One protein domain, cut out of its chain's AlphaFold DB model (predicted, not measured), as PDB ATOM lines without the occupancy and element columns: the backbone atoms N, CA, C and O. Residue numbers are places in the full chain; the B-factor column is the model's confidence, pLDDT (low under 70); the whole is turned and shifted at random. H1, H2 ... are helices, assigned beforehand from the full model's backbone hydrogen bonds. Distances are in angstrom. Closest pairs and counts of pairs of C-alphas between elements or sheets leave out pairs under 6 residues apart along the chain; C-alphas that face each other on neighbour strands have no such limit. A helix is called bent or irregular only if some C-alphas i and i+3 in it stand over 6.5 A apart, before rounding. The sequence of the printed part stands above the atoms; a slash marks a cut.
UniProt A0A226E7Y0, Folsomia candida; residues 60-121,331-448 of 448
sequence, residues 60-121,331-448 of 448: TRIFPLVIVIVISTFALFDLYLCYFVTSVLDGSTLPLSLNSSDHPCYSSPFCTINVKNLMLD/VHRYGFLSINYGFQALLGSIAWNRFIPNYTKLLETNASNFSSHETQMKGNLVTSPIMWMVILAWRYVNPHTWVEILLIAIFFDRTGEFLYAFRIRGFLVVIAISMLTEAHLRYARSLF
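AT A GLANCE: This is residues 60 to 121 and 331 to 448 of the 448 residues of a protein of Folsomia candida (UniProt A0A226E7Y0). An elongated bundle of helices: H3, the longest, lies side by side with H8, a broken row of H4, H5 and H6 runs back alongside this pair, and H1 runs along the far side of that row without clearly touching it. H7 makes the turn between H6 and H8, H2 is a short piece beside H3, and residues 89 to 114 form a long loop reaching to 31 A from the mean of the C-alphas. The printed part has 180 residues with eight named helices, H1 to H8 in chain order, and no named strand; the class is all helix. It is only just compact, close to loose, with a radius of gyration of the C-alphas of 18.8 A and spans of 62 by 39 by 22 A.

HOW THE PARTS SIT: H3, residues 331 to 363, touches H8, residues 425 to 445, the same way at a shallow tilt of 10 degrees; their closest C-alphas, of Gln 344 and Phe 427, are 5.8 A apart. H5, residues 385 to 397, touches H8 opposite ways, closest at C-alphas 390 and 437, 6.3 A; the tilt of 33 degrees is shallow, only just short of steep. H6, residues 399 to 411, touches H3 with residues 399 to 402 alone, closest at C-alphas 345 and 399, 4.9 A. H7, residues 415 to 421, touches H6, C-alphas 409 and 415 being closest at 4.9 A. H4, residues 372 to 383, and H3 are a helical hairpin that only just touches, with 3 pairs of C-alphas within 8 A, closest at Leu 363 and Lys 378, 5.9 A. H2, residues 115 to 118, touches H3, closest at C-alphas 115 and 360, 5.6 A. H1, residues 60 to 88, is apart from H3 and H8, and close but not clearly touching H5, with closest C-alphas 82 and 388 at 7.6 A. In H4, H5, H6, H7 and H8 every O i to N i+4 pair is within hydrogen-bond range; in H1 23 of 25 are, in H3 24 of 29, and H2 is too short for such a pair.

IN THESE COORDINATES: H3 is 48.2 A long, from C-alpha 331 at (210.441, 209.621, 255.849); it is only just irregular, C-alphas 354 and 357 being 6.51 A apart. H1, 43.3 A, begins at C-alpha 60 at (189.058, 212.704, 247.474). H8, 30.1 A, ends at C-alpha 445 at (193.333, 165.457, 244.336).

THE WHOLE: The C-alphas farthest apart, of Val 331 and Ser 372, are 62.2 A apart. Residues 122 to 330 are not printed; C-alphas 121 and 331 are 32.8 A apart across the cut. The link from H1 to H2 is long. Low confidence, pLDDT under 70, falls on 25 residues, among them 96 to 107 and 365 to 371.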
ATOM      1  N   THR A  60     189.030 213.635 246.325       65.44
ATOM      2  CA  THR A  60     189.058 212.704 247.474       65.44
ATOM      3  C   THR A  60     188.010 211.588 247.377       65.44
ATOM      4  O   THR A  60     188.283 210.464 247.792       65.44
ATOM      5  N   ARG A  61     186.823 211.872 246.825       76.50
ATOM      6  CA  ARG A  61     185.708 210.917 246.689       76.50
ATOM      7  C   ARG A  61     185.692 210.201 245.339       76.50
ATOM      8  O   ARG A  61     185.180 209.091 245.258       76.50
ATOM      9  N   ILE A  62     186.280 210.806 244.307       84.44
ATOM     10  CA  ILE A  62     186.334 210.225 242.957       84.44
ATOM     11  C   ILE A  62     187.206 208.964 242.932       84.44
ATOM     12  O   ILE A  62     186.806 207.965 242.352       84.44
ATOM     13  N   PHE A  63     188.360 208.968 243.607       85.31
ATOM     14  CA  PHE A  63     189.282 207.826 243.616       85.31
ATOM     15  C   PHE A  63     188.642 206.482 244.034       85.31
ATOM     16  O   PHE A  63     188.714 205.533 243.249       85.31
ATOM     17  N   PRO A  64     187.994 206.356 245.212       85.69
ATOM     18  CA  PRO A  64     187.359 205.095 245.593       85.69
ATOM     19  C   PRO A  64     186.195 204.729 244.666       85.69
ATOM     20  O   PRO A  64     185.999 203.551 244.393       85.69
ATOM     21  N   LEU A  65     185.460 205.715 244.139       89.38
ATOM     22  CA  LEU A  65     184.372 205.481 243.188       89.38
ATOM     23  C   LEU A  65     184.893 204.903 241.865       89.38
ATOM     24  O   LEU A  65     184.324 203.938 241.365       89.38
ATOM     25  N   VAL A  66     186.002 205.427 241.336       89.81
ATOM     26  CA  VAL A  66     186.647 204.903 240.121       89.81
ATOM     27  C   VAL A  66     187.119 203.469 240.338       89.81
ATOM     28  O   VAL A  66     186.844 202.616 239.501       89.81
ATOM     29  N   ILE A  67     187.758 203.173 241.476       88.69
ATOM     30  CA  ILE A  67     188.160 201.797 241.811       88.69
ATOM     31  C   ILE A  67     186.943 200.871 241.862       88.69
ATOM     32  O   ILE A  67     186.981 199.789 241.282       88.69
ATOM     33  N   VAL A  68     185.860 201.289 242.523       91.38
ATOM     34  CA  VAL A  68     184.632 200.490 242.617       91.38
ATOM     35  C   VAL A  68     184.039 200.236 241.233       91.38
ATOM     36  O   VAL A  68     183.702 199.093 240.941       91.38
ATOM     37  N   ILE A  69     183.958 201.244 240.362       93.56
ATOM     38  CA  ILE A  69     183.461 201.076 238.988       93.56
ATOM     39  C   ILE A  69     184.339 200.103 238.194       93.56
ATOM     40  O   ILE A  69     183.807 199.187 237.567       93.56
ATOM     41  N   VAL A  70     185.664 200.260 238.242       91.31
ATOM     42  CA  VAL A  70     186.603 199.386 237.517       91.31
ATOM     43  C   VAL A  70     186.485 197.939 238.003       91.31
ATOM     44  O   VAL A  70     186.294 197.037 237.190       91.31
ATOM     45  N   ILE A  71     186.504 197.710 239.321       91.69
ATOM     46  CA  ILE A  71     186.350 196.366 239.900       91.69
ATOM     47  C   ILE A  71     184.976 195.783 239.564       91.69
ATOM     48  O   ILE A  71     184.888 194.609 239.226       91.69
ATOM     49  N   SER A  72     183.911 196.587 239.608       93.94
ATOM     50  CA  SER A  72     182.557 196.113 239.290       93.94
ATOM     51  C   SER A  72     182.432 195.722 237.820       93.94
ATOM     52  O   SER A  72     181.803 194.718 237.506       93.94
ATOM     53  N   THR A  73     183.070 196.474 236.923       94.81
ATOM     54  CA  THR A  73     183.109 196.159 235.487       94.81
ATOM     55  C   THR A  73     183.821 194.830 235.247       94.81
ATOM     56  O   THR A  73     183.289 193.963 234.557       94.81
ATOM     57  N   PHE A  74     184.981 194.618 235.875       95.12
ATOM     58  CA  PHE A  74     185.688 193.340 235.774       95.12
ATOM     59  C   PHE A  74     184.930 192.184 236.429       95.12
ATOM     60  O   PHE A  74     184.909 191.094 235.868       95.12
ATOM     61  N   ALA A  75     184.233 192.420 237.541       94.38
ATOM     62  CA  ALA A  75     183.393 191.407 238.173       94.38
ATOM     63  C   ALA A  75     182.230 190.975 237.265       94.38
ATOM     64  O   ALA A  75     181.894 189.793 237.226       94.38
ATOM     65  N   LEU A  76     181.642 191.901 236.496       95.31
ATOM     66  CA  LEU A  76     180.626 191.570 235.492       95.31
ATOM     67  C   LEU A  76     181.210 190.732 234.346       95.31
ATOM     68  O   LEU A  76     180.587 189.753 233.938       95.31
ATOM     69  N   PHE A  77     182.409 191.066 233.858       94.31
ATOM     70  CA  PHE A  77     183.088 190.245 232.851       94.31
ATOM     71  C   PHE A  77     183.470 188.862 233.381       94.31
ATOM     72  O   PHE A  77     183.298 187.879 232.667       94.31
ATOM     73  N   ASP A  78     183.906 188.754 234.634       94.38
ATOM     74  CA  ASP A  78     184.205 187.467 235.265       94.38
ATOM     75  C   ASP A  78     182.941 186.624 235.494       94.38
ATOM     76  O   ASP A  78     182.981 185.404 235.343       94.38
ATOM     77  N   LEU A  79     181.800 187.253 235.800       94.19
ATOM     78  CA  LEU A  79     180.508 186.566 235.867       94.19
ATOM     79  C   LEU A  79     180.091 186.046 234.488       94.19
ATOM     80  O   LEU A  79     179.627 184.911 234.377       94.19
ATOM     81  N   TYR A  80     180.309 186.839 233.438       93.88
ATOM     82  CA  TYR A  80     180.100 186.395 232.064       93.88
ATOM     83  C   TYR A  80     181.049 185.252 231.678       93.88
ATOM     84  O   TYR A  80     180.595 184.267 231.108       93.88
ATOM     85  N   LEU A  81     182.333 185.323 232.044       92.12
ATOM     86  CA  LEU A  81     183.301 184.239 231.845       92.12
ATOM     87  C   LEU A  81     182.855 182.962 232.570       92.12
ATOM     88  O   LEU A  81     182.902 181.888 231.982       92.12
ATOM     89  N   CYS A  82     182.377 183.065 233.812       91.94
ATOM     90  CA  CYS A  82     181.838 181.933 234.564       91.94
ATOM     91  C   CYS A  82     180.630 181.307 233.859       91.94
ATOM     92  O   CYS A  82     180.595 180.094 233.643       91.94
ATOM     93  N   TYR A  83     179.679 182.131 233.417       91.75
ATOM     94  CA  TYR A  83     178.529 181.674 232.639       91.75
ATOM     95  C   TYR A  83     178.951 181.018 231.316       91.75
ATOM     96  O   TYR A  83     178.459 179.948 230.963       91.75
ATOM     97  N   PHE A  84     179.900 181.614 230.597       89.44
ATOM     98  CA  PHE A  84     180.412 181.092 229.333       89.44
ATOM     99  C   PHE A  84     181.081 179.727 229.512       89.44
ATOM    100  O   PHE A  84     180.760 178.767 228.823       89.44
ATOM    101  N   VAL A  85     181.981 179.615 230.485       87.38
ATOM    102  CA  VAL A  85     182.716 178.378 230.764       87.38
ATOM    103  C   VAL A  85     181.754 177.288 231.235       87.38
ATOM    104  O   VAL A  85     181.837 176.168 230.754       87.38
ATOM    105  N   THR A  86     180.793 177.596 232.109       86.69
ATOM    106  CA  THR A  86     179.812 176.602 232.583       86.69
ATOM    107  C   THR A  86     178.813 176.167 231.512       86.69
ATOM    108  O   THR A  86     178.454 174.996 231.484       86.69
ATOM    109  N   SER A  87     178.392 177.065 230.617       85.88
ATOM    110  CA  SER A  87     177.484 176.725 229.511       85.88
ATOM    111  C   SER A  87     178.169 175.959 228.378       85.88
ATOM    112  O   SER A  87     177.541 175.099 227.768       85.88
ATOM    113  N   VAL A  88     179.444 176.246 228.093       81.31
ATOM    114  CA  VAL A  88     180.175 175.621 226.980       81.31
ATOM    115  C   VAL A  88     180.885 174.325 227.391       81.31
ATOM    116  O   VAL A  88     181.006 173.422 226.568       81.31
ATOM    117  N   LEU A  89     181.332 174.177 228.647       75.19
ATOM    118  CA  LEU A  89     181.966 172.938 229.130       75.19
ATOM    119  C   LEU A  89     180.972 171.833 229.525       75.19
ATOM    120  O   LEU A  89     181.377 170.963 230.282       75.19
ATOM    121  N   ASP A  90     179.728 171.805 229.039       66.81
ATOM    122  CA  ASP A  90     178.709 170.795 229.399       66.81
ATOM    123  C   ASP A  90     179.225 169.333 229.247       66.81
ATOM    124  O   ASP A  90     179.136 168.713 228.190       66.81
ATOM    125  N   GLY A  91     179.885 168.806 230.290       60.75
ATOM    126  CA  GLY A  91     180.628 167.537 230.306       60.75
ATOM    127  C   GLY A  91     182.054 167.517 229.708       60.75
ATOM    128  O   GLY A  91     182.691 166.464 229.732       60.75
ATOM    129  N   SER A  92     182.585 168.629 229.191       66.62
ATOM    130  CA  SER A  92     183.906 168.695 228.526       66.62
ATOM    131  C   SER A  92     185.061 168.990 229.503       66.62
ATOM    132  O   SER A  92     184.840 169.458 230.618       66.62
ATOM    133  N   THR A  93     186.318 168.761 229.095       72.50
ATOM    134  CA  THR A  93     187.529 169.138 229.865       72.50
ATOM    135  C   THR A  93     188.268 170.332 229.264       72.50
ATOM    136  O   THR A  93     188.163 170.602 228.072       72.50
ATOM    137  N   LEU A  94     189.081 171.012 230.080       75.31
ATOM    138  CA  LEU A  94     190.058 172.002 229.610       75.31
ATOM    139  C   LEU A  94     191.264 171.315 228.924       75.31
ATOM    140  O   LEU A  94     191.595 170.178 229.283       75.31
ATOM    141  N   PRO A  95     191.974 171.996 228.001       70.88
ATOM    142  CA  PRO A  95     191.734 173.354 227.505       70.88
ATOM    143  C   PRO A  95     190.583 173.427 226.491       70.88
ATOM    144  O   PRO A  95     190.426 172.549 225.645       70.88
ATOM    145  N   LEU A  96     189.812 174.513 226.541       67.44
ATOM    146  CA  LEU A  96     188.784 174.805 225.546       67.44
ATOM    147  C   LEU A  96     189.412 175.604 224.396       67.44
ATOM    148  O   LEU A  96     189.982 176.671 224.630       67.44
ATOM    149  N   SER A  97     189.308 175.100 223.167       68.44
ATOM    150  CA  SER A  97     189.735 175.807 221.956       68.44
ATOM    151  C   SER A  97     188.552 175.928 221.006       68.44
ATOM    152  O   SER A  97     188.149 174.944 220.390       68.44
ATOM    153  N   LEU A  98     188.011 177.134 220.861       63.53
ATOM    154  CA  LEU A  98     186.907 177.426 219.943       63.53
ATOM    155  C   LEU A  98     187.453 177.737 218.549       63.53
ATOM    156  O   LEU A  98     187.317 178.847 218.057       63.53
ATOM    157  N   ASN A  99     188.112 176.775 217.907       55.47
ATOM    158  CA  ASN A  99     188.490 176.936 216.503       55.47
ATOM    159  C   ASN A  99     187.348 176.396 215.634       55.47
ATOM    160  O   ASN A  99     187.322 175.210 215.311       55.47
ATOM    161  N   SER A 100     186.382 177.252 215.291       46.19
ATOM    162  CA  SER A 100     185.449 176.978 214.195       46.19
ATOM    163  C   SER A 100     185.942 177.664 212.920       46.19
ATOM    164  O   SER A 100     186.523 178.747 212.960       46.19
ATOM    165  N   SER A 101     185.727 177.017 211.775       49.00
ATOM    166  CA  SER A 101     186.113 177.499 210.441       49.00
ATOM    167  C   SER A 101     185.490 178.844 210.054       49.00
ATOM    168  O   SER A 101     186.003 179.512 209.159       49.00
ATOM    169  N   ASP A 102     184.417 179.255 210.733       43.28
ATOM    170  CA  ASP A 102     183.571 180.367 210.293       43.28
ATOM    171  C   ASP A 102     183.925 181.704 210.968       43.28
ATOM    172  O   ASP A 102     183.597 182.768 210.439       43.28
ATOM    173  N   HIS A 103     184.659 181.685 212.090       47.56
ATOM    174  CA  HIS A 103     185.133 182.895 212.769       47.56
ATOM    175  C   HIS A 103     186.583 182.733 213.247       47.56
ATOM    176  O   HIS A 103     186.830 182.035 214.233       47.56
ATOM    177  N   PRO A 104     187.563 183.388 212.594       56.66
ATOM    178  CA  PRO A 104     188.950 183.293 213.011       56.66
ATOM    179  C   PRO A 104     189.110 183.900 214.411       56.66
ATOM    180  O   PRO A 104     188.737 185.045 214.676       56.66
ATOM    181  N   CYS A 105     189.644 183.094 215.323       63.31
ATOM    182  CA  CYS A 105     189.563 183.286 216.765       63.31
ATOM    183  C   CYS A 105     190.551 184.338 217.330       63.31
ATOM    184  O   CYS A 105     191.191 184.132 218.360       63.31
ATOM    185  N   TYR A 106     190.713 185.469 216.640       60.97
ATOM    186  CA  TYR A 106     191.713 186.490 216.979       60.97
ATOM    187  C   TYR A 106     191.169 187.623 217.859       60.97
ATOM    188  O   TYR A 106     191.937 188.255 218.579       60.97
ATOM    189  N   SER A 107     189.858 187.877 217.824       63.66
ATOM    190  CA  SER A 107     189.258 189.052 218.480       63.66
ATOM    191  C   SER A 107     188.611 188.762 219.835       63.66
ATOM    192  O   SER A 107     188.224 189.697 220.530       63.66
ATOM    193  N   SER A 108     188.455 187.489 220.212       77.19
ATOM    194  CA  SER A 108     187.760 187.106 221.442       77.19
ATOM    195  C   SER A 108     188.737 186.562 222.489       77.19
ATOM    196  O   SER A 108     189.459 185.603 222.201       77.19
ATOM    197  N   PRO A 109     188.725 187.083 223.734       75.31
ATOM    198  CA  PRO A 109     189.538 186.536 224.825       75.31
ATOM    199  C   PRO A 109     189.117 185.106 225.207       75.31
ATOM    200  O   PRO A 109     189.855 184.394 225.883       75.31
ATOM    201  N   PHE A 110     187.943 184.659 224.749       79.31
ATOM    202  CA  PHE A 110     187.387 183.337 225.035       79.31
ATOM    203  C   PHE A 110     187.861 182.245 224.068       79.31
ATOM    204  O   PHE A 110     187.482 181.092 224.225       79.31
ATOM    205  N   CYS A 111     188.694 182.575 223.079       73.75
ATOM    206  CA  CYS A 111     189.101 181.636 222.033       73.75
ATOM    207  C   CYS A 111     189.932 180.453 222.528       73.75
ATOM    208  O   CYS A 111     189.754 179.329 222.059       73.75
ATOM    209  N   THR A 112     190.823 180.701 223.488       75.00
ATOM    210  CA  THR A 112     191.574 179.642 224.165       75.00
ATOM    211  C   THR A 112     191.440 179.827 225.667       75.00
ATOM    212  O   THR A 112     191.955 180.785 226.243       75.00
ATOM    213  N   ILE A 113     190.721 178.916 226.317       84.12
ATOM    214  CA  ILE A 113     190.549 178.926 227.769       84.12
ATOM    215  C   ILE A 113     191.342 177.755 228.331       84.12
ATOM    216  O   ILE A 113     191.001 176.590 228.139       84.12
ATOM    217  N   ASN A 114     192.425 178.086 229.021       87.94
ATOM    218  CA  ASN A 114     193.235 177.156 229.796       87.94
ATOM    219  C   ASN A 114     193.244 177.606 231.267       87.94
ATOM    220  O   ASN A 114     192.719 178.671 231.611       87.94
ATOM    221  N   VAL A 115     193.840 176.809 232.151       89.19
ATOM    222  CA  VAL A 115     193.877 177.118 233.589       89.19
ATOM    223  C   VAL A 115     194.614 178.430 233.854       89.19
ATOM    224  O   VAL A 115     194.173 179.224 234.684       89.19
ATOM    225  N   LYS A 116     195.702 178.690 233.119       89.50
ATOM    226  CA  LYS A 116     196.471 179.934 233.253       89.50
ATOM    227  C   LYS A 116     195.599 181.160 232.958       89.50
ATOM    228  O   LYS A 116     195.594 182.089 233.754       89.50
ATOM    229  N   ASN A 117     194.838 181.136 231.869       88.75
ATOM    230  CA  ASN A 117     193.963 182.218 231.421       88.75
ATOM    231  C   ASN A 117     192.795 182.442 232.389       88.75
ATOM    232  O   ASN A 117     192.454 183.584 232.692       88.75
ATOM    233  N   LEU A 118     192.223 181.361 232.932       91.44
ATOM    234  CA  LEU A 118     191.176 181.451 233.953       91.44
ATOM    235  C   LEU A 118     191.668 182.160 235.216       91.44
ATOM    236  O   LEU A 118     190.927 182.936 235.810       91.44
ATOM    237  N   MET A 119     192.917 181.933 235.613       92.94
ATOM    238  CA  MET A 119     193.500 182.497 236.837       92.94
ATOM    239  C   MET A 119     194.317 183.780 236.610       92.94
ATOM    240  O   MET A 119     194.885 184.311 237.568       92.94
ATOM    241  N   LEU A 120     194.396 184.264 235.367       92.75
ATOM    242  CA  LEU A 120     195.055 185.519 235.013       92.75
ATOM    243  C   LEU A 120     194.217 186.709 235.491       92.75
ATOM    244  O   LEU A 120     192.997 186.617 235.601       92.75
ATOM    245  N   ASP A 121     194.854 187.828 235.800       94.25
ATOM    246  CA  ASP A 121     194.144 189.022 236.236       94.25
ATOM    247  C   ASP A 121     193.237 189.614 235.141       94.25
ATOM    248  O   ASP A 121     193.493 189.436 233.947       94.25
ATOM    249  N   VAL A 331     210.137 209.767 257.282       58.19
ATOM    250  CA  VAL A 331     210.441 209.621 255.849       58.19
ATOM    251  C   VAL A 331     210.866 208.190 255.513       58.19
ATOM    252  O   VAL A 331     210.318 207.580 254.596       58.19
ATOM    253  N   HIS A 332     211.762 207.601 256.311       64.69
ATOM    254  CA  HIS A 332     212.203 206.224 256.088       64.69
ATOM    255  C   HIS A 332     211.082 205.195 256.330       64.69
ATOM    256  O   HIS A 332     210.987 204.206 255.606       64.69
ATOM    257  N   ARG A 333     210.174 205.451 257.286       73.50
ATOM    258  CA  ARG A 333     209.012 204.580 257.542       73.50
ATOM    259  C   ARG A 333     208.033 204.540 256.370       73.50
ATOM    260  O   ARG A 333     207.493 203.473 256.106       73.50
ATOM    261  N   TYR A 334     207.789 205.666 255.695       75.12
ATOM    262  CA  TYR A 334     206.848 205.709 254.569       75.12
ATOM    263  C   TYR A 334     207.446 205.126 253.290       75.12
ATOM    264  O   TYR A 334     206.758 204.365 252.618       75.12
ATOM    265  N   GLY A 335     208.726 205.381 253.000       80.75
ATOM    266  CA  GLY A 335     209.414 204.703 251.896       80.75
ATOM    267  C   GLY A 335     209.369 203.180 252.058       80.75
ATOM    268  O   GLY A 335     209.014 202.463 251.124       80.75
ATOM    269  N   PHE A 336     209.606 202.676 253.275       86.94
ATOM    270  CA  PHE A 336     209.543 201.241 253.564       86.94
ATOM    271  C   PHE A 336     208.168 200.615 253.251       86.94
ATOM    272  O   PHE A 336     208.112 199.428 252.951       86.94
ATOM    273  N   LEU A 337     207.065 201.380 253.240       90.88
ATOM    274  CA  LEU A 337     205.751 200.859 252.829       90.88
ATOM    275  C   LEU A 337     205.747 200.374 251.374       90.88
ATOM    276  O   LEU A 337     205.164 199.329 251.105       90.88
ATOM    277  N   SER A 338     206.430 201.083 250.467       91.50
ATOM    278  CA  SER A 338     206.544 200.678 249.058       91.50
ATOM    279  C   SER A 338     207.285 199.346 248.918       91.50
ATOM    280  O   SER A 338     206.828 198.440 248.229       91.50
ATOM    281  N   ILE A 339     208.391 199.190 249.655       91.94
ATOM    282  CA  ILE A 339     209.182 197.951 249.662       91.94
ATOM    283  C   ILE A 339     208.365 196.788 250.237       91.94
ATOM    284  O   ILE A 339     208.362 195.703 249.665       91.94
ATOM    285  N   ASN A 340     207.634 197.010 251.337       93.31
ATOM    286  CA  ASN A 340     206.749 195.981 251.892       93.31
ATOM    287  C   ASN A 340     205.679 195.563 250.889       93.31
ATOM    288  O   ASN A 340     205.415 194.376 250.763       93.31
ATOM    289  N   TYR A 341     205.074 196.519 250.185       95.06
ATOM    290  CA  TYR A 341     204.068 196.225 249.173       95.06
ATOM    291  C   TYR A 341     204.650 195.394 248.020       95.06
ATOM    292  O   TYR A 341     204.063 194.381 247.649       95.06
ATOM    293  N   GLY A 342     205.853 195.735 247.545       94.62
ATOM    294  CA  GLY A 342     206.582 194.917 246.572       94.62
ATOM    295  C   GLY A 342     206.891 193.504 247.081       94.62
ATOM    296  O   GLY A 342     206.737 192.536 246.343       94.62
ATOM    297  N   PHE A 343     207.243 193.345 248.361       94.69
ATOM    298  CA  PHE A 343     207.458 192.019 248.952       94.69
ATOM    299  C   PHE A 343     206.160 191.205 249.067       94.69
ATOM    300  O   PHE A 343     206.171 189.995 248.855       94.69
ATOM    301  N   GLN A 344     205.026 191.852 249.354       95.19
ATOM    302  CA  GLN A 344     203.721 191.185 249.334       95.19
ATOM    303  C   GLN A 344     203.372 190.699 247.919       95.19
ATOM    304  O   GLN A 344     202.936 189.559 247.768       95.19
ATOM    305  N   ALA A 345     203.604 191.526 246.895       94.69
ATOM    306  CA  ALA A 345     203.401 191.149 245.497       94.69
ATOM    307  C   ALA A 345     204.318 189.982 245.086       94.69
ATOM    308  O   ALA A 345     203.861 189.029 244.464       94.69
ATOM    309  N   LEU A 346     205.585 189.987 245.519       93.75
ATOM    310  CA  LEU A 346     206.513 188.873 245.295       93.75
ATOM    311  C   LEU A 346     206.001 187.559 245.905       93.75
ATOM    312  O   LEU A 346     206.019 186.526 245.240       93.75
ATOM    313  N   LEU A 347     205.512 187.583 247.151       94.94
ATOM    314  CA  LEU A 347     204.919 186.393 247.775       94.94
ATOM    315  C   LEU A 347     203.674 185.913 247.025       94.94
ATOM    316  O   LEU A 347     203.506 184.708 246.845       94.94
ATOM    317  N   GLY A 348     202.833 186.844 246.562       94.81
ATOM    318  CA  GLY A 348     201.695 186.536 245.696       94.81
ATOM    319  C   GLY A 348     202.129 185.837 244.406       94.81
ATOM    320  O   GLY A 348     201.553 184.813 244.053       94.81
ATOM    321  N   SER A 349     203.195 186.321 243.761       93.31
ATOM    322  CA  SER A 349     203.752 185.741 242.531       93.31
ATOM    323  C   SER A 349     204.281 184.326 242.755       93.31
ATOM    324  O   SER A 349     203.941 183.409 242.011       93.31
ATOM    325  N   ILE A 350     205.057 184.112 243.824       93.94
ATOM    326  CA  ILE A 350     205.588 182.786 244.184       93.94
ATOM    327  C   ILE A 350     204.444 181.801 244.442       93.94
ATOM    328  O   ILE A 350     204.486 180.661 243.973       93.94
ATOM    329  N   ALA A 351     203.418 182.227 245.180       95.25
ATOM    330  CA  ALA A 351     202.266 181.390 245.474       95.25
ATOM    331  C   ALA A 351     201.464 181.068 244.202       95.25
ATOM    332  O   ALA A 351     201.189 179.897 243.941       95.25
ATOM    333  N   TRP A 352     201.169 182.065 243.364       94.31
ATOM    334  CA  TRP A 352     200.467 181.875 242.093       94.31
ATOM    335  C   TRP A 352     201.239 180.923 241.160       94.31
ATOM    336  O   TRP A 352     200.687 179.913 240.720       94.31
ATOM    337  N   ASN A 353     202.549 181.135 240.979       91.62
ATOM    338  CA  ASN A 353     203.420 180.269 240.169       91.62
ATOM    339  C   ASN A 353     203.523 178.832 240.701       91.62
ATOM    340  O   ASN A 353     203.766 177.902 239.934       91.62
ATOM    341  N   ARG A 354     203.312 178.613 242.004       93.75
ATOM    342  CA  ARG A 354     203.199 177.265 242.573       93.75
ATOM    343  C   ARG A 354     201.859 176.615 242.231       93.75
ATOM    344  O   ARG A 354     201.827 175.414 241.961       93.75
ATOM    345  N   PHE A 355     200.749 177.344 242.304       94.31
ATOM    346  CA  PHE A 355     199.418 176.750 242.147       94.31
ATOM    347  C   PHE A 355     199.033 176.511 240.689       94.31
ATOM    348  O   PHE A 355     198.439 175.469 240.408       94.31
ATOM    349  N   ILE A 356     199.433 177.382 239.759       91.81
ATOM    350  CA  ILE A 356     199.076 177.254 238.337       91.81
ATOM    351  C   ILE A 356     199.474 175.891 237.755       91.81
ATOM    352  O   ILE A 356     198.574 175.172 237.321       91.81
ATOM    353  N   PRO A 357     200.740 175.428 237.829       90.75
ATOM    354  CA  PRO A 357     201.115 174.132 237.260       90.75
ATOM    355  C   PRO A 357     200.391 172.954 237.919       90.75
ATOM    356  O   PRO A 357     200.173 171.923 237.286       90.75
ATOM    357  N   ASN A 358     200.028 173.085 239.199       92.38
ATOM    358  CA  ASN A 358     199.302 172.049 239.924       92.38
ATOM    359  C   ASN A 358     197.852 171.925 239.445       92.38
ATOM    360  O   ASN A 358     197.375 170.803 239.290       92.38
ATOM    361  N   TYR A 359     197.174 173.046 239.188       92.31
ATOM    362  CA  TYR A 359     195.833 173.036 238.603       92.31
ATOM    363  C   TYR A 359     195.849 172.682 237.120       92.31
ATOM    364  O   TYR A 359     194.988 171.927 236.692       92.31
ATOM    365  N   THR A 360     196.847 173.133 236.355       90.12
ATOM    366  CA  THR A 360     197.061 172.710 234.963       90.12
ATOM    367  C   THR A 360     197.141 171.188 234.880       90.12
ATOM    368  O   THR A 360     196.378 170.581 234.144       90.12
ATOM    369  N   LYS A 361     197.975 170.540 235.706       87.81
ATOM    370  CA  LYS A 361     198.072 169.067 235.743       87.81
ATOM    371  C   LYS A 361     196.772 168.367 236.149       87.81
ATOM    372  O   LYS A 361     196.559 167.223 235.763       87.81
ATOM    373  N   LEU A 362     195.952 169.015 236.976       87.12
ATOM    374  CA  LEU A 362     194.716 168.435 237.496       87.12
ATOM    375  C   LEU A 362     193.558 168.562 236.497       87.12
ATOM    376  O   LEU A 362     192.815 167.607 236.295       87.12
ATOM    377  N   LEU A 363     193.403 169.740 235.893       85.81
ATOM    378  CA  LEU A 363     192.226 170.121 235.113       85.81
ATOM    379  C   LEU A 363     192.442 170.000 233.606       85.81
ATOM    380  O   LEU A 363     191.488 169.716 232.884       85.81
ATOM    381  N   GLU A 364     193.671 170.203 233.125       83.75
ATOM    382  CA  GLU A 364     193.985 170.036 231.709       83.75
ATOM    383  C   GLU A 364     194.291 168.566 231.428       83.75
ATOM    384  O   GLU A 364     195.034 167.902 232.158       83.75
ATOM    385  N   THR A 365     193.664 168.030 230.386       67.81
ATOM    386  CA  THR A 365     193.748 166.607 230.048       67.81
ATOM    387  C   THR A 365     194.367 166.460 228.665       67.81
ATOM    388  O   THR A 365     193.865 167.020 227.695       67.81
ATOM    389  N   ASN A 366     195.451 165.688 228.553       60.31
ATOM    390  CA  ASN A 366     195.938 165.249 227.246       60.31
ATOM    391  C   ASN A 366     195.002 164.145 226.744       60.31
ATOM    392  O   ASN A 366     194.845 163.123 227.413       60.31
ATOM    393  N   ALA A 367     194.383 164.364 225.583       53.69
ATOM    394  CA  ALA A 367     193.270 163.578 225.039       53.69
ATOM    395  C   ALA A 367     193.543 162.075 224.806       53.69
ATOM    396  O   ALA A 367     192.633 161.351 224.421       53.69
ATOM    397  N   SER A 368     194.765 161.580 225.017       52.78
ATOM    398  CA  SER A 368     195.163 160.234 224.600       52.78
ATOM    399  C   SER A 368     195.010 159.122 225.646       52.78
ATOM    400  O   SER A 368     195.018 157.966 225.239       52.78
ATOM    401  N   ASN A 369     194.857 159.407 226.951       55.25
ATOM    402  CA  ASN A 369     195.098 158.378 227.988       55.25
ATOM    403  C   ASN A 369     194.065 158.257 229.131       55.25
ATOM    404  O   ASN A 369     194.309 157.486 230.056       55.25
ATOM    405  N   PHE A 370     192.946 158.991 229.126       63.50
ATOM    406  CA  PHE A 370     192.077 159.076 230.313       63.50
ATOM    407  C   PHE A 370     190.741 158.337 230.179       63.50
ATOM    408  O   PHE A 370     190.098 158.363 229.130       63.50
ATOM    409  N   SER A 371     190.324 157.686 231.272       68.94
ATOM    410  CA  SER A 371     189.028 157.014 231.376       68.94
ATOM    411  C   SER A 371     187.881 158.029 231.274       68.94
ATOM    412  O   SER A 371     187.975 159.140 231.800       68.94
ATOM    413  N   SER A 372     186.769 157.664 230.623       74.31
ATOM    414  CA  SER A 372     185.607 158.558 230.448       74.31
ATOM    415  C   SER A 372     185.066 159.112 231.778       74.31
ATOM    416  O   SER A 372     184.544 160.224 231.817       74.31
ATOM    417  N   HIS A 373     185.242 158.365 232.873       78.38
ATOM    418  CA  HIS A 373     184.855 158.767 234.225       78.38
ATOM    419  C   HIS A 373     185.721 159.914 234.781       78.38
ATOM    420  O   HIS A 373     185.195 160.858 235.369       78.38
ATOM    421  N   GLU A 374     187.040 159.888 234.571       79.25
ATOM    422  CA  GLU A 374     187.940 160.957 235.035       79.25
ATOM    423  C   GLU A 374     187.693 162.279 234.304       79.25
ATOM    424  O   GLU A 374     187.700 163.343 234.924       79.25
ATOM    425  N   THR A 375     187.411 162.218 233.002       79.25
ATOM    426  CA  THR A 375     187.045 163.385 232.185       79.25
ATOM    427  C   THR A 375     185.786 164.064 232.730       79.25
ATOM    428  O   THR A 375     185.771 165.281 232.914       79.25
ATOM    429  N   GLN A 376     184.763 163.280 233.086       81.25
ATOM    430  CA  GLN A 376     183.525 163.801 233.665       81.25
ATOM    431  C   GLN A 376     183.751 164.429 235.051       81.25
ATOM    432  O   GLN A 376     183.238 165.513 235.332       81.25
ATOM    433  N   MET A 377     184.560 163.797 235.907       83.00
ATOM    434  CA  MET A 377     184.893 164.335 237.232       83.00
ATOM    435  C   MET A 377     185.672 165.652 237.147       83.00
ATOM    436  O   MET A 377     185.394 166.581 237.906       83.00
ATOM    437  N   LYS A 378     186.601 165.781 236.193       85.19
ATOM    438  CA  LYS A 378     187.304 167.047 235.932       85.19
ATOM    439  C   LYS A 378     186.356 168.137 235.434       85.19
ATOM    440  O   LYS A 378     186.450 169.261 235.921       85.19
ATOM    441  N   GLY A 379     185.431 167.812 234.528       83.75
ATOM    442  CA  GLY A 379     184.393 168.743 234.072       83.75
ATOM    443  C   GLY A 379     183.545 169.269 235.234       83.75
ATOM    444  O   GLY A 379     183.426 170.480 235.421       83.75
ATOM    445  N   ASN A 380     183.073 168.367 236.101       87.06
ATOM    446  CA  ASN A 380     182.319 168.715 237.311       87.06
ATOM    447  C   ASN A 380     183.132 169.567 238.302       87.06
ATOM    448  O   ASN A 380     182.589 170.430 238.993       87.06
ATOM    449  N   LEU A 381     184.444 169.337 238.389       89.62
ATOM    450  CA  LEU A 381     185.320 170.121 239.252       89.62
ATOM    451  C   LEU A 381     185.498 171.556 238.733       89.62
ATOM    452  O   LEU A 381     185.492 172.485 239.537       89.62
ATOM    453  N   VAL A 382     185.626 171.757 237.417       88.12
ATOM    454  CA  VAL A 382     185.741 173.096 236.805       88.12
ATOM    455  C   VAL A 382     184.458 173.907 236.987       88.12
ATOM    456  O   VAL A 382     184.522 175.111 237.229       88.12
ATOM    457  N   THR A 383     183.292 173.266 236.910       88.38
ATOM    458  CA  THR A 383     181.990 173.927 237.092       88.38
ATOM    459  C   THR A 383     181.613 174.127 238.564       88.38
ATOM    460  O   THR A 383     180.674 174.865 238.865       88.38
ATOM    461  N   SER A 384     182.366 173.537 239.500       91.56
ATOM    462  CA  SER A 384     182.115 173.662 240.936       91.56
ATOM    463  C   SER A 384     182.218 175.115 241.425       91.56
ATOM    464  O   SER A 384     183.194 175.811 241.121       91.56
ATOM    465  N   PRO A 385     181.286 175.583 242.279       92.56
ATOM    466  CA  PRO A 385     181.333 176.938 242.826       92.56
ATOM    467  C   PRO A 385     182.584 177.186 243.679       92.56
ATOM    468  O   PRO A 385     183.092 178.304 243.716       92.56
ATOM    469  N   ILE A 386     183.120 176.156 244.345       93.62
ATOM    470  CA  ILE A 386     184.334 176.295 245.166       93.62
ATOM    471  C   ILE A 386     185.554 176.536 244.269       93.62
ATOM    472  O   ILE A 386     186.397 177.373 244.599       93.62
ATOM    473  N   MET A 387     185.621 175.869 243.111       93.06
ATOM    474  CA  MET A 387     186.677 176.109 242.130       93.06
ATOM    475  C   MET A 387     186.625 177.556 241.633       93.06
ATOM    476  O   MET A 387     187.645 178.242 241.647       93.06
ATOM    477  N   TRP A 388     185.437 178.061 241.294       94.00
ATOM    478  CA  TRP A 388     185.262 179.457 240.884       94.00
ATOM    479  C   TRP A 388     185.632 180.461 241.970       94.00
ATOM    480  O   TRP A 388     186.282 181.458 241.670       94.00
ATOM    481  N   MET A 389     185.310 180.188 243.234       94.38
ATOM    482  CA  MET A 389     185.761 181.030 244.345       94.38
ATOM    483  C   MET A 389     187.292 181.114 244.416       94.38
ATOM    484  O   MET A 389     187.832 182.199 244.628       94.38
ATOM    485  N   VAL A 390     187.999 179.999 244.202       95.56
ATOM    486  CA  VAL A 390     189.471 179.976 244.171       95.56
ATOM    487  C   VAL A 390     190.018 180.698 242.938       95.56
ATOM    488  O   VAL A 390     190.948 181.493 243.074       95.56
ATOM    489  N   ILE A 391     189.440 180.466 241.755       94.44
ATOM    490  CA  ILE A 391     189.823 181.151 240.511       94.44
ATOM    491  C   ILE A 391     189.688 182.661 240.698       94.44
ATOM    492  O   ILE A 391     190.672 183.380 240.554       94.44
ATOM    493  N   LEU A 392     188.501 183.139 241.083       94.50
ATOM    494  CA  LEU A 392     188.228 184.562 241.284       94.50
ATOM    495  C   LEU A 392     189.154 185.165 242.344       94.50
ATOM    496  O   LEU A 392     189.703 186.243 242.131       94.50
ATOM    497  N   ALA A 393     189.396 184.464 243.457       95.38
ATOM    498  CA  ALA A 393     190.328 184.934 244.478       95.38
ATOM    499  C   ALA A 393     191.731 185.185 243.901       95.38
ATOM    500  O   ALA A 393     192.318 186.235 244.167       95.38
ATOM    501  N   TRP A 394     192.251 184.273 243.075       95.38
ATOM    502  CA  TRP A 394     193.546 184.463 242.420       95.38
ATOM    503  C   TRP A 394     193.534 185.550 241.351       95.38
ATOM    504  O   TRP A 394     194.515 186.282 241.276       95.38
ATOM    505  N   ARG A 395     192.441 185.727 240.598       94.56
ATOM    506  CA  ARG A 395     192.329 186.802 239.596       94.56
ATOM    507  C   ARG A 395     192.516 188.192 240.210       94.56
ATOM    508  O   ARG A 395     193.195 189.015 239.618       94.56
ATOM    509  N   TYR A 396     191.973 188.446 241.407       93.38
ATOM    510  CA  TYR A 396     192.091 189.754 242.081       93.38
ATOM    511  C   TYR A 396     193.309 189.888 243.008       93.38
ATOM    512  O   TYR A 396     193.685 191.000 243.390       93.38
ATOM    513  N   VAL A 397     193.920 188.772 243.411       93.69
ATOM    514  CA  VAL A 397     195.124 188.754 244.269       93.69
ATOM    515  C   VAL A 397     196.410 188.540 243.477       93.69
ATOM    516  O   VAL A 397     197.507 188.578 244.033       93.69
ATOM    517  N   ASN A 398     196.288 188.400 242.161       93.31
ATOM    518  CA  ASN A 398     197.409 188.383 241.249       93.31
ATOM    519  C   ASN A 398     198.274 189.659 241.430       93.31
ATOM    520  O   ASN A 398     197.742 190.776 241.474       93.31
ATOM    521  N   PRO A 399     199.610 189.515 241.538       91.19
ATOM    522  CA  PRO A 399     200.549 190.636 241.599       91.19
ATOM    523  C   PRO A 399     200.360 191.692 240.503       91.19
ATOM    524  O   PRO A 399     200.540 192.878 240.781       91.19
ATOM    525  N   HIS A 400     199.958 191.291 239.296       92.25
ATOM    526  CA  HIS A 400     199.703 192.209 238.183       92.25
ATOM    527  C   HIS A 400     198.529 193.151 238.502       92.25
ATOM    528  O   HIS A 400     198.674 194.370 238.427       92.25
ATOM    529  N   THR A 401     197.418 192.634 239.046       93.00
ATOM    530  CA  THR A 401     196.288 193.467 239.513       93.00
ATOM    531  C   THR A 401     196.714 194.472 240.579       93.00
ATOM    532  O   THR A 401     196.213 195.593 240.647       93.00
ATOM    533  N   TRP A 402     197.641 194.086 241.449       93.19
ATOM    534  CA  TRP A 402     198.141 194.963 242.503       93.19
ATOM    535  C   TRP A 402     198.991 196.104 241.945       93.19
ATOM    536  O   TRP A 402     198.871 197.240 242.409       93.19
ATOM    537  N   VAL A 403     199.806 195.826 240.925       94.69
ATOM    538  CA  VAL A 403     200.516 196.857 240.159       94.69
ATOM    539  C   VAL A 403     199.515 197.818 239.516       94.69
ATOM    540  O   VAL A 403     199.656 199.027 239.685       94.69
ATOM    541  N   GLU A 404     198.455 197.309 238.893       94.94
ATOM    542  CA  GLU A 404     197.405 198.123 238.268       94.94
ATOM    543  C   GLU A 404     196.698 199.053 239.264       94.94
ATOM    544  O   GLU A 404     196.592 200.264 239.052       94.94
ATOM    545  N   ILE A 405     196.283 198.531 240.420       93.56
ATOM    546  CA  ILE A 405     195.645 199.350 241.460       93.56
ATOM    547  C   ILE A 405     196.633 200.394 242.014       93.56
ATOM    548  O   ILE A 405     196.240 201.533 242.289       93.56
ATOM    549  N   LEU A 406     197.921 200.054 242.143       95.69
ATOM    550  CA  LEU A 406     198.960 201.009 242.532       95.69
ATOM    551  C   LEU A 406     199.134 202.118 241.483       95.69
ATOM    552  O   LEU A 406     199.247 203.286 241.859       95.69
ATOM    553  N   LEU A 407     199.120 201.791 240.189       96.69
ATOM    554  CA  LEU A 407     199.187 202.764 239.095       96.69
ATOM    555  C   LEU A 407     197.992 203.722 239.121       96.69
ATOM    556  O   LEU A 407     198.182 204.937 239.023       96.69
ATOM    557  N   ILE A 408     196.780 203.212 239.363       94.81
ATOM    558  CA  ILE A 408     195.587 204.045 239.580       94.81
ATOM    559  C   ILE A 408     195.802 204.954 240.801       94.81
ATOM    560  O   ILE A 408     195.558 206.160 240.734       94.81
ATOM    561  N   ALA A 409     196.334 204.434 241.911       94.69
ATOM    562  CA  ALA A 409     196.640 205.247 243.090       94.69
ATOM    563  C   ALA A 409     197.668 206.357 242.807       94.69
ATOM    564  O   ALA A 409     197.535 207.456 243.347       94.69
ATOM    565  N   ILE A 410     198.665 206.111 241.954       95.38
ATOM    566  CA  ILE A 410     199.631 207.128 241.500       95.38
ATOM    567  C   ILE A 410     198.947 208.178 240.624       95.38
ATOM    568  O   ILE A 410     199.170 209.375 240.821       95.38
ATOM    569  N   PHE A 411     198.077 207.759 239.705       95.12
ATOM    570  CA  PHE A 411     197.352 208.652 238.801       95.12
ATOM    571  C   PHE A 411     196.494 209.686 239.554       95.12
ATOM    572  O   PHE A 411     196.430 210.860 239.166       95.12
ATOM    573  N   PHE A 412     195.887 209.258 240.667       92.38
ATOM    574  CA  PHE A 412     195.080 210.093 241.560       92.38
ATOM    575  C   PHE A 412     195.863 210.710 242.739       92.38
ATOM    576  O   PHE A 412     195.257 211.282 243.643       92.38
ATOM    577  N   ASP A 413     197.192 210.617 242.768       92.06
ATOM    578  CA  ASP A 413     198.022 211.152 243.860       92.06
ATOM    579  C   ASP A 413     197.648 210.638 245.269       92.06
ATOM    580  O   ASP A 413     197.747 211.338 246.277       92.06
ATOM    581  N   ARG A 414     197.191 209.386 245.352       91.19
ATOM    582  CA  ARG A 414     196.802 208.698 246.597       91.19
ATOM    583  C   ARG A 414     197.763 207.582 246.989       91.19
ATOM    584  O   ARG A 414     197.474 206.822 247.911       91.19
ATOM    585  N   THR A 415     198.934 207.508 246.357       92.31
ATOM    586  CA  THR A 415     199.948 206.457 246.556       92.31
ATOM    587  C   THR A 415     200.269 206.210 248.031       92.31
ATOM    588  O   THR A 415     200.311 205.069 248.479       92.31
ATOM    589  N   GLY A 416     200.455 207.273 248.815       89.94
ATOM    590  CA  GLY A 416     200.800 207.154 250.230       89.94
ATOM    591  C   GLY A 416     199.675 206.601 251.111       89.94
ATOM    592  O   GLY A 416     199.927 205.766 251.979       89.94
ATOM    593  N   GLU A 417     198.435 207.049 250.888       88.50
ATOM    594  CA  GLU A 417     197.249 206.560 251.609       88.50
ATOM    595  C   GLU A 417     196.968 205.094 251.250       88.50
ATOM    596  O   GLU A 417     196.722 204.272 252.136       88.50
ATOM    597  N   PHE A 418     197.105 204.758 249.965       91.62
ATOM    598  CA  PHE A 418     196.960 203.405 249.444       91.62
ATOM    599  C   PHE A 418     197.986 202.437 250.054       91.62
ATOM    600  O   PHE A 418     197.611 201.449 250.688       91.62
ATOM    601  N   LEU A 419     199.282 202.753 249.965       92.44
ATOM    602  CA  LEU A 419     200.343 201.901 250.514       92.44
ATOM    603  C   LEU A 419     200.245 201.755 252.038       92.44
ATOM    604  O   LEU A 419     200.568 200.704 252.594       92.44
ATOM    605  N   TYR A 420     199.754 202.781 252.739       89.38
ATOM    606  CA  TYR A 420     199.487 202.681 254.171       89.38
ATOM    607  C   TYR A 420     198.344 201.704 254.486       89.38
ATOM    608  O   TYR A 420     198.463 200.913 255.426       89.38
ATOM    609  N   ALA A 421     197.265 201.712 253.696       89.12
ATOM    610  CA  ALA A 421     196.146 200.784 253.860       89.12
ATOM    611  C   ALA A 421     196.568 199.317 253.658       89.12
ATOM    612  O   ALA A 421     196.086 198.436 254.376       89.12
ATOM    613  N   PHE A 422     197.512 199.059 252.750       89.88
ATOM    614  CA  PHE A 422     198.003 197.715 252.423       89.88
ATOM    615  C   PHE A 422     199.208 197.244 253.250       89.88
ATOM    616  O   PHE A 422     199.698 196.138 253.046       89.88
ATOM    617  N   ARG A 423     199.648 198.006 254.259       90.12
ATOM    618  CA  ARG A 423     200.861 197.698 255.044       90.12
ATOM    619  C   ARG A 423     200.949 196.254 255.561       90.12
ATOM    620  O   ARG A 423     202.019 195.663 255.521       90.12
ATOM    621  N   ILE A 424     199.850 195.723 256.098       89.69
ATOM    622  CA  ILE A 424     199.778 194.353 256.655       89.69
ATOM    623  C   ILE A 424     198.712 193.521 255.935       89.69
ATOM    624  O   ILE A 424     198.831 192.302 255.838       89.69
ATOM    625  N   ARG A 425     197.673 194.179 255.403       90.31
ATOM    626  CA  ARG A 425     196.498 193.508 254.839       90.31
ATOM    627  C   ARG A 425     196.850 192.600 253.661       90.31
ATOM    628  O   ARG A 425     196.303 191.508 253.598       90.31
ATOM    629  N   GLY A 426     197.785 192.992 252.790       91.75
ATOM    630  CA  GLY A 426     198.142 192.159 251.636       91.75
ATOM    631  C   GLY A 426     198.799 190.831 252.024       91.75
ATOM    632  O   GLY A 426     198.451 189.806 251.447       91.75
ATOM    633  N   PHE A 427     199.642 190.794 253.066       94.31
ATOM    634  CA  PHE A 427     200.194 189.526 253.572       94.31
ATOM    635  C   PHE A 427     199.097 188.577 254.058       94.31
ATOM    636  O   PHE A 427     199.106 187.399 253.712       94.31
ATOM    637  N   LEU A 428     198.145 189.092 254.841       95.12
ATOM    638  CA  LEU A 428     197.038 188.289 255.364       95.12
ATOM    639  C   LEU A 428     196.186 187.711 254.230       95.12
ATOM    640  O   LEU A 428     195.831 186.539 254.278       95.12
ATOM    641  N   VAL A 429     195.910 188.517 253.202       95.25
ATOM    642  CA  VAL A 429     195.139 188.098 252.025       95.25
ATOM    643  C   VAL A 429     195.866 186.996 251.248       95.25
ATOM    644  O   VAL A 429     195.274 185.948 251.000       95.25
ATOM    645  N   VAL A 430     197.152 187.180 250.926       95.94
ATOM    646  CA  VAL A 430     197.944 186.179 250.184       95.94
ATOM    647  C   VAL A 430     198.057 184.873 250.967       95.94
ATOM    648  O   VAL A 430     197.875 183.800 250.392       95.94
ATOM    649  N   ILE A 431     198.307 184.936 252.279       96.19
ATOM    650  CA  ILE A 431     198.397 183.742 253.133       96.19
ATOM    651  C   ILE A 431     197.049 183.018 253.194       96.19
ATOM    652  O   ILE A 431     197.008 181.807 252.985       96.19
ATOM    653  N   ALA A 432     195.953 183.740 253.438       96.38
ATOM    654  CA  ALA A 432     194.621 183.150 253.538       96.38
ATOM    655  C   ALA A 432     194.209 182.448 252.236       96.38
ATOM    656  O   ALA A 432     193.766 181.301 252.270       96.38
ATOM    657  N   ILE A 433     194.417 183.095 251.086       96.38
ATOM    658  CA  ILE A 433     194.101 182.506 249.779       96.38
ATOM    659  C   ILE A 433     195.018 181.325 249.479       96.38
ATOM    660  O   ILE A 433     194.541 180.301 248.999       96.38
ATOM    661  N   SER A 434     196.305 181.407 249.818       96.69
ATOM    662  CA  SER A 434     197.229 180.280 249.644       96.69
ATOM    663  C   SER A 434     196.809 179.062 250.470       96.69
ATOM    664  O   SER A 434     196.837 177.944 249.964       96.69
ATOM    665  N   MET A 435     196.369 179.263 251.717       96.50
ATOM    666  CA  MET A 435     195.851 178.189 252.572       96.50
ATOM    667  C   MET A 435     194.555 177.589 252.017       96.50
ATOM    668  O   MET A 435     194.439 176.367 251.938       96.50
ATOM    669  N   LEU A 436     193.609 178.433 251.594       96.00
ATOM    670  CA  LEU A 436     192.354 177.994 250.977       96.00
ATOM    671  C   LEU A 436     192.612 177.182 249.700       96.00
ATOM    672  O   LEU A 436     192.020 176.125 249.499       96.00
ATOM    673  N   THR A 437     193.534 177.657 248.866       96.56
ATOM    674  CA  THR A 437     193.907 177.019 247.601       96.56
ATOM    675  C   THR A 437     194.577 175.672 247.837       96.56
ATOM    676  O   THR A 437     194.236 174.692 247.185       96.56
ATOM    677  N   GLU A 438     195.493 175.581 248.800       96.56
ATOM    678  CA  GLU A 438     196.137 174.318 249.170       96.56
ATOM    679  C   GLU A 438     195.119 173.311 249.735       96.56
ATOM    680  O   GLU A 438     195.165 172.134 249.377       96.56
ATOM    681  N   ALA A 439     194.169 173.759 250.564       96.25
ATOM    682  CA  ALA A 439     193.093 172.908 251.072       96.25
ATOM    683  C   ALA A 439     192.199 172.385 249.935       96.25
ATOM    684  O   ALA A 439     191.951 171.181 249.850       96.25
ATOM    685  N   HIS A 440     191.785 173.266 249.021       96.00
ATOM    686  CA  HIS A 440     191.003 172.889 247.845       96.00
ATOM    687  C   HIS A 440     191.766 171.922 246.936       96.00
ATOM    688  O   HIS A 440     191.213 170.921 246.496       96.00
ATOM    689  N   LEU A 441     193.046 172.182 246.671       94.69
ATOM    690  CA  LEU A 441     193.873 171.341 245.811       94.69
ATOM    691  C   LEU A 441     194.030 169.923 246.380       94.69
ATOM    692  O   LEU A 441     194.006 168.957 245.622       94.69
ATOM    693  N   ARG A 442     194.167 169.780 247.705       94.88
ATOM    694  CA  ARG A 442     194.213 168.465 248.368       94.88
ATOM    695  C   ARG A 442     192.887 167.726 248.264       94.88
ATOM    696  O   ARG A 442     192.894 166.544 247.942       94.88
ATOM    697  N   TYR A 443     191.779 168.424 248.498       94.31
ATOM    698  CA  TYR A 443     190.445 167.859 248.324       94.31
ATOM    699  C   TYR A 443     190.233 167.384 246.882       94.31
ATOM    700  O   TYR A 443     189.895 166.228 246.652       94.31
ATOM    701  N   ALA A 444     190.536 168.238 245.909       91.38
ATOM    702  CA  ALA A 444     190.362 167.921 244.503       91.38
ATOM    703  C   ALA A 444     191.238 166.740 244.053       91.38
ATOM    704  O   ALA A 444     190.780 165.903 243.289       91.38
ATOM    705  N   ARG A 445     192.466 166.623 244.574       90.88
ATOM    706  CA  ARG A 445     193.333 165.457 244.336       90.88
ATOM    707  C   ARG A 445     192.826 164.168 244.965       90.88
ATOM    708  O   ARG A 445     193.207 163.123 244.481       90.88
ATOM    709  N   SER A 446     192.035 164.228 246.034       90.94
ATOM    710  CA  SER A 446     191.483 163.024 246.672       90.94
ATOM    711  C   SER A 446     190.283 162.425 245.932       90.94
ATOM    712  O   SER A 446     189.839 161.337 246.284       90.94
ATOM    713  N   LEU A 447     189.745 163.143 244.940       85.31
ATOM    714  CA  LEU A 447     188.636 162.687 244.095       85.31
ATOM    715  C   LEU A 447     189.097 161.829 242.903       85.31
ATOM    716  O   LEU A 447     188.253 161.216 242.252       85.31
ATOM    717  N   PHE A 448     190.401 161.810 242.622       80.38
ATOM    718  CA  PHE A 448     191.059 161.031 241.570       80.38
ATOM    719  C   PHE A 448     192.049 160.066 242.221       80.38
ATOM    720  O   PHE A 448     192.218 158.954 241.680       80.38
TER     721      PHE A 448